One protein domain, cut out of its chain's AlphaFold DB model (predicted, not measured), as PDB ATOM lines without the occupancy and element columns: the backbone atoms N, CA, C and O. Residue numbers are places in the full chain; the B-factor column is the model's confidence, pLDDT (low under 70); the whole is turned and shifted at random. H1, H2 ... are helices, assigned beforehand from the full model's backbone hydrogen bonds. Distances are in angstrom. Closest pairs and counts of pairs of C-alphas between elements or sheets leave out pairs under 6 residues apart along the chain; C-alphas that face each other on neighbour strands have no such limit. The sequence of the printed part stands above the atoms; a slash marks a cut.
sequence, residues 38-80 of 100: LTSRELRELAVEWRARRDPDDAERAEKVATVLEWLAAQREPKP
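What this domain is: This is residues 38 to 80 of the 100 residues of an uncharacterized protein of Variovorax sp. OV329 (UniProt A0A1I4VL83). Two helices lie side by side, nearly antiparallel, as one helical hairpin that makes a slim rod, with H2 the longer and a short loop of residues 53 to 58 joining them at one end. The tail after H2, residues 77 to 80, runs on past the other end. The printed part has 43 residues with two named helices, H1 then H2, and no named strand; the class is all helix. It is only just compact, close to loose, with a radius of gyration of the C-alphas of 11.0 A, and spans 39 by 13 by 12 A.

Where its parts are: H2, residues 59 to 76, is 25.7 A from first to last C-alpha, beginning at C-alpha 59 (-4.992, 75.959, 2.672) and ending at C-alpha 76 (16.570, 70.045, -10.003). H1, residues 40 to 52, is 18.6 A long and begins at C-alpha 40 (16.325, 73.802, -6.021).

How they stand to each other: H2 and H1 touch, with 28 pairs of C-alphas within 8 A. Their closest C-alphas, those of Ala 66 and Ala 47, are 4.0 A apart. They run opposite ways at a shallow tilt of 10 degrees, a helical hairpin. In H1 and H2 every O i to N i+4 pair is within hydrogen-bond range.

The domain as a whole: The two C-alphas farthest apart, those of Asp 57 and Pro 80, are 39.7 A apart. The printed part has no cut, and the link from H1 to H2, six residues, is short. Mean pLDDT of the printed part is 83.0; residues 78 to 80 are under 70.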
ATOM      1  N   LEU A  38      14.869  79.170 -11.415       82.75
ATOM      2  CA  LEU A  38      15.039  79.041  -9.962       82.75
ATOM      3  C   LEU A  38      15.865  77.799  -9.598       82.75
ATOM      4  O   LEU A  38      15.667  76.713 -10.152       82.75
ATOM      5  N   THR A  39      16.781  77.943  -8.652       86.12
ATOM      6  CA  THR A  39      17.535  76.831  -8.064       86.12
ATOM      7  C   THR A  39      16.624  75.938  -7.214       86.12
ATOM      8  O   THR A  39      15.541  76.346  -6.792       86.12
ATOM      9  N   SER A  40      17.053  74.703  -6.931       82.44
ATOM     10  CA  SER A  40      16.325  73.802  -6.021       82.44
ATOM     11  C   SER A  40      16.125  74.416  -4.633       82.44
ATOM     12  O   SER A  40      15.078  74.228  -4.018       82.44
ATOM     13  N   ARG A  41      17.096  75.206  -4.162       84.06
ATOM     14  CA  ARG A  41      17.012  75.940  -2.898       84.06
ATOM     15  C   ARG A  41      15.930  77.022  -2.924       84.06
ATOM     16  O   ARG A  41      15.096  77.039  -2.028       84.06
ATOM     17  N   GLU A  42      15.907  77.869  -3.952       87.69
ATOM     18  CA  GLU A  42      14.882  78.918  -4.093       87.69
ATOM     19  C   GLU A  42      13.467  78.317  -4.206       87.69
ATOM     20  O   GLU A  42      12.508  78.869  -3.678       87.69
ATOM     21  N   LEU A  43      13.323  77.152  -4.847       89.12
ATOM     22  CA  LEU A  43      12.042  76.442  -4.927       89.12
ATOM     23  C   LEU A  43      11.565  75.919  -3.565       89.12
ATOM     24  O   LEU A  43      10.374  76.006  -3.270       89.12
ATOM     25  N   ARG A  44      12.479  75.416  -2.726       87.50
ATOM     26  CA  ARG A  44      12.164  75.006  -1.347       87.50
ATOM     27  C   ARG A  44      11.778  76.189  -0.470       87.50
ATOM     28  O   ARG A  44      10.802  76.103   0.269       87.50
ATOM     29  N   GLU A  45      12.506  77.300  -0.577       91.50
ATOM     30  CA  GLU A  45      12.180  78.539   0.142       91.50
ATOM     31  C   GLU A  45      10.757  79.009  -0.223       91.50
ATOM     32  O   GLU A  45       9.939  79.243   0.668       91.50
ATOM     33  N   LEU A  46      10.398  78.984  -1.512       89.75
ATOM     34  CA  LEU A  46       9.036  79.286  -1.962       89.75
ATOM     35  C   LEU A  46       7.990  78.295  -1.430       89.75
ATOM     36  O   LEU A  46       6.891  78.709  -1.067       89.75
ATOM     37  N   ALA A  47       8.294  76.996  -1.368       89.31
ATOM     38  CA  ALA A  47       7.369  76.003  -0.815       89.31
ATOM     39  C   ALA A  47       7.044  76.289   0.661       89.31
ATOM     40  O   ALA A  47       5.894  76.153   1.084       89.31
ATOM     41  N   VAL A  48       8.040  76.721   1.439       90.44
ATOM     42  CA  VAL A  48       7.858  77.143   2.834       90.44
ATOM     43  C   VAL A  48       7.011  78.412   2.917       90.44
ATOM     44  O   VAL A  48       6.080  78.458   3.719       90.44
ATOM     45  N   GLU A  49       7.266  79.408   2.066       90.50
ATOM     46  CA  GLU A  49       6.456  80.633   2.022       90.50
ATOM     47  C   GLU A  49       4.986  80.353   1.690       90.50
ATOM     48  O   GLU A  49       4.091  80.928   2.312       90.50
ATOM     49  N   TRP A  50       4.720  79.435   0.757       87.75
ATOM     50  CA  TRP A  50       3.357  79.017   0.426       87.75
ATOM     51  C   TRP A  50       2.649  78.371   1.616       87.75
ATOM     52  O   TRP A  50       1.492  78.694   1.874       87.75
ATOM     53  N   ARG A  51       3.339  77.527   2.395       84.12
ATOM     54  CA  ARG A  51       2.773  76.951   3.628       84.12
ATOM     55  C   ARG A  51       2.568  77.989   4.730       84.12
ATOM     56  O   ARG A  51       1.604  77.890   5.482       84.12
ATOM     57  N   ALA A  52       3.454  78.980   4.825       85.19
ATOM     58  CA  ALA A  52       3.359  80.053   5.812       85.19
ATOM     59  C   ALA A  52       2.195  81.016   5.523       85.19
ATOM     60  O   ALA A  52       1.563  81.511   6.450       85.19
ATOM     61  N   ARG A  53       1.875  81.243   4.242       81.62
ATOM     62  CA  ARG A  53       0.745  82.070   3.778       81.62
ATOM     63  C   ARG A  53      -0.578  81.303   3.696       81.62
ATOM     64  O   ARG A  53      -1.463  81.695   2.944       81.62
ATOM     65  N   ARG A  54      -0.709  80.196   4.432       71.88
ATOM     66  CA  ARG A  54      -1.929  79.391   4.494       71.88
ATOM     67  C   ARG A  54      -3.084  80.221   5.064       71.88
ATOM     68  O   ARG A  54      -3.291  80.250   6.274       71.88
ATOM     69  N   ASP A  55      -3.858  80.840   4.183       78.94
ATOM     70  CA  ASP A  55      -5.214  81.263   4.507       78.94
ATOM     71  C   ASP A  55      -6.087  80.014   4.729       78.94
ATOM     72  O   ASP A  55      -5.897  78.995   4.054       78.94
ATOM     73  N   PRO A  56      -7.025  80.037   5.690       71.19
ATOM     74  CA  PRO A  56      -7.851  78.876   6.017       71.19
ATOM     75  C   PRO A  56      -8.709  78.401   4.834       71.19
ATOM     76  O   PRO A  56      -8.894  77.193   4.688       71.19
ATOM     77  N   ASP A  57      -9.143  79.312   3.959       76.25
ATOM     78  CA  ASP A  57      -9.921  79.007   2.749       76.25
ATOM     79  C   ASP A  57      -9.063  78.484   1.577       76.25
ATOM     80  O   ASP A  57      -9.543  77.715   0.746       76.25
ATOM     81  N   ASP A  58      -7.773  78.837   1.524       80.62
ATOM     82  CA  ASP A  58      -6.841  78.475   0.439       80.62
ATOM     83  C   ASP A  58      -5.798  77.426   0.865       80.62
ATOM     84  O   ASP A  58      -4.860  77.104   0.130       80.62
ATOM     85  N   ALA A  59      -5.961  76.851   2.055       83.19
ATOM     86  CA  ALA A  59      -4.992  75.959   2.672       83.19
ATOM     87  C   ALA A  59      -4.622  74.743   1.820       83.19
ATOM     88  O   ALA A  59      -3.451  74.381   1.707       83.19
ATOM     89  N   GLU A  60      -5.621  74.116   1.205       86.25
ATOM     90  CA  GLU A  60      -5.412  72.954   0.344       86.25
ATOM     91  C   GLU A  60      -4.628  73.332  -0.921       86.25
ATOM     92  O   GLU A  60      -3.755  72.593  -1.384       86.25
ATOM     93  N   ARG A  61      -4.913  74.513  -1.475       85.94
ATOM     94  CA  ARG A  61      -4.238  75.028  -2.663       85.94
ATOM     95  C   ARG A  61      -2.794  75.409  -2.351       85.94
ATOM     96  O   ARG A  61      -1.906  75.055  -3.124       85.94
ATOM     97  N   ALA A  62      -2.553  76.061  -1.219       87.56
ATOM     98  CA  ALA A  62      -1.214  76.387  -0.744       87.56
ATOM     99  C   ALA A  62      -0.353  75.125  -0.559       87.56
ATOM    100  O   ALA A  62       0.783  75.080  -1.033       87.56
ATOM    101  N   GLU A  63      -0.913  74.063   0.029       87.81
ATOM    102  CA  GLU A  63      -0.191  72.799   0.220       87.81
ATOM    103  C   GLU A  63       0.100  72.086  -1.110       87.81
ATOM    104  O   GLU A  63       1.196  71.556  -1.315       87.81
ATOM    105  N   LYS A  64      -0.843  72.120  -2.063       89.38
ATOM    106  CA  LYS A  64      -0.625  71.604  -3.425       89.38
ATOM    107  C   LYS A  64       0.519  72.336  -4.123       89.38
ATOM    108  O   LYS A  64       1.392  71.689  -4.698       89.38
ATOM    109  N   VAL A  65       0.547  73.668  -4.050       88.81
ATOM    110  CA  VAL A  65       1.621  74.471  -4.654       88.81
ATOM    111  C   VAL A  65       2.963  74.171  -3.986       88.81
ATOM    112  O   VAL A  65       3.939  73.910  -4.688       88.81
ATOM    113  N   ALA A  66       3.010  74.107  -2.654       89.69
ATOM    114  CA  ALA A  66       4.219  73.743  -1.922       89.69
ATOM    115  C   ALA A  66       4.732  72.341  -2.302       89.69
ATOM    116  O   ALA A  66       5.929  72.149  -2.508       89.69
ATOM    117  N   THR A  67       3.828  71.374  -2.479       90.38
ATOM    118  CA  THR A  67       4.170  70.008  -2.910       90.38
ATOM    119  C   THR A  67       4.779  69.985  -4.313       90.38
ATOM    120  O   THR A  67       5.776  69.302  -4.548       90.38
ATOM    121  N   VAL A  68       4.219  70.754  -5.251       91.81
ATOM    122  CA  VAL A  68       4.758  70.859  -6.617       91.81
ATOM    123  C   VAL A  68       6.139  71.515  -6.617       91.81
ATOM    124  O   VAL A  68       7.031  71.064  -7.335       91.81
ATOM    125  N   LEU A  69       6.342  72.551  -5.800       90.25
ATOM    126  CA  LEU A  69       7.631  73.230  -5.669       90.25
ATOM    127  C   LEU A  69       8.712  72.312  -5.081       90.25
ATOM    128  O   LEU A  69       9.826  72.286  -5.602       90.25
ATOM    129  N   GLU A  70       8.374  71.504  -4.076       88.12
ATOM    130  CA  GLU A  70       9.270  70.475  -3.528       88.12
ATOM    131  C   GLU A  70       9.615  69.400  -4.562       88.12
ATOM    132  O   GLU A  70      10.780  69.032  -4.724       88.12
ATOM    133  N   TRP A  71       8.625  68.926  -5.325       89.94
ATOM    134  CA  TRP A  71       8.877  67.979  -6.409       89.94
ATOM    135  C   TRP A  71       9.812  68.576  -7.471       89.94
ATOM    136  O   TRP A  71      10.775  67.928  -7.879       89.94
ATOM    137  N   LEU A  72       9.594  69.832  -7.874       87.56
ATOM    138  CA  LEU A  72      10.475  70.540  -8.809       87.56
ATOM    139  C   LEU A  72      11.887  70.733  -8.244       87.56
ATOM    140  O   LEU A  72      12.858  70.625  -8.995       87.56
ATOM    141  N   ALA A  73      12.014  71.007  -6.945       87.25
ATOM    142  CA  ALA A  73      13.304  71.109  -6.279       87.25
ATOM    143  C   ALA A  73      14.055  69.772  -6.318       87.25
ATOM    144  O   ALA A  73      15.225  69.754  -6.693       87.25
ATOM    145  N   ALA A  74      13.372  68.660  -6.031       83.81
ATOM    146  CA  ALA A  74      13.949  67.316  -6.078       83.81
ATOM    147  C   ALA A  74      14.385  66.898  -7.494       83.81
ATOM    148  O   ALA A  74      15.392  66.215  -7.653       83.81
ATOM    149  N   GLN A  75      13.663  67.331  -8.533       78.75
ATOM    150  CA  GLN A  75      14.067  67.103  -9.929       78.75
ATOM    151  C   GLN A  75      15.284  67.943 -10.343       78.75
ATOM    152  O   GLN A  75      16.002  67.581 -11.274       78.75
ATOM    153  N   ARG A  76      15.494  69.091  -9.690       70.75
ATOM    154  CA  ARG A  76      16.570  70.045 -10.003       70.75
ATOM    155  C   ARG A  76      17.809  69.875  -9.149       70.75
ATOM    156  O   ARG A  76      18.860  70.381  -9.535       70.75
ATOM    157  N   GLU A  77      17.714  69.197  -8.011       70.56
ATOM    158  CA  GLU A  77      18.906  68.703  -7.343       70.56
ATOM    159  C   GLU A  77      19.590  67.724  -8.297       70.56
ATOM    160  O   GLU A  77      18.990  66.709  -8.661       70.56
ATOM    161  N   PRO A  78      20.819  68.020  -8.758       57.16
ATOM    162  CA  PRO A  78      21.553  67.062  -9.553       57.16
ATOM    163  C   PRO A  78      21.717  65.825  -8.681       57.16
ATOM    164  O   PRO A  78      22.448  65.840  -7.689       57.16
ATOM    165  N   LYS A  79      20.998  64.754  -9.034       57.47
ATOM    166  CA  LYS A  79      21.223  63.422  -8.475       57.47
ATOM    167  C   LYS A  79      22.737  63.212  -8.545       57.47
ATOM    168  O   LYS A  79      23.276  63.411  -9.640       57.47
ATOM    169  N   PRO A  80      23.427  62.924  -7.421       56.47
ATOM    170  CA  PRO A  80      24.882  62.862  -7.403       56.47
ATOM    171  C   PRO A  80      25.306  62.008  -8.585       56.47
ATOM    172  O   PRO A  80      24.780  60.899  -8.741       56.47
TER     173      PRO A  80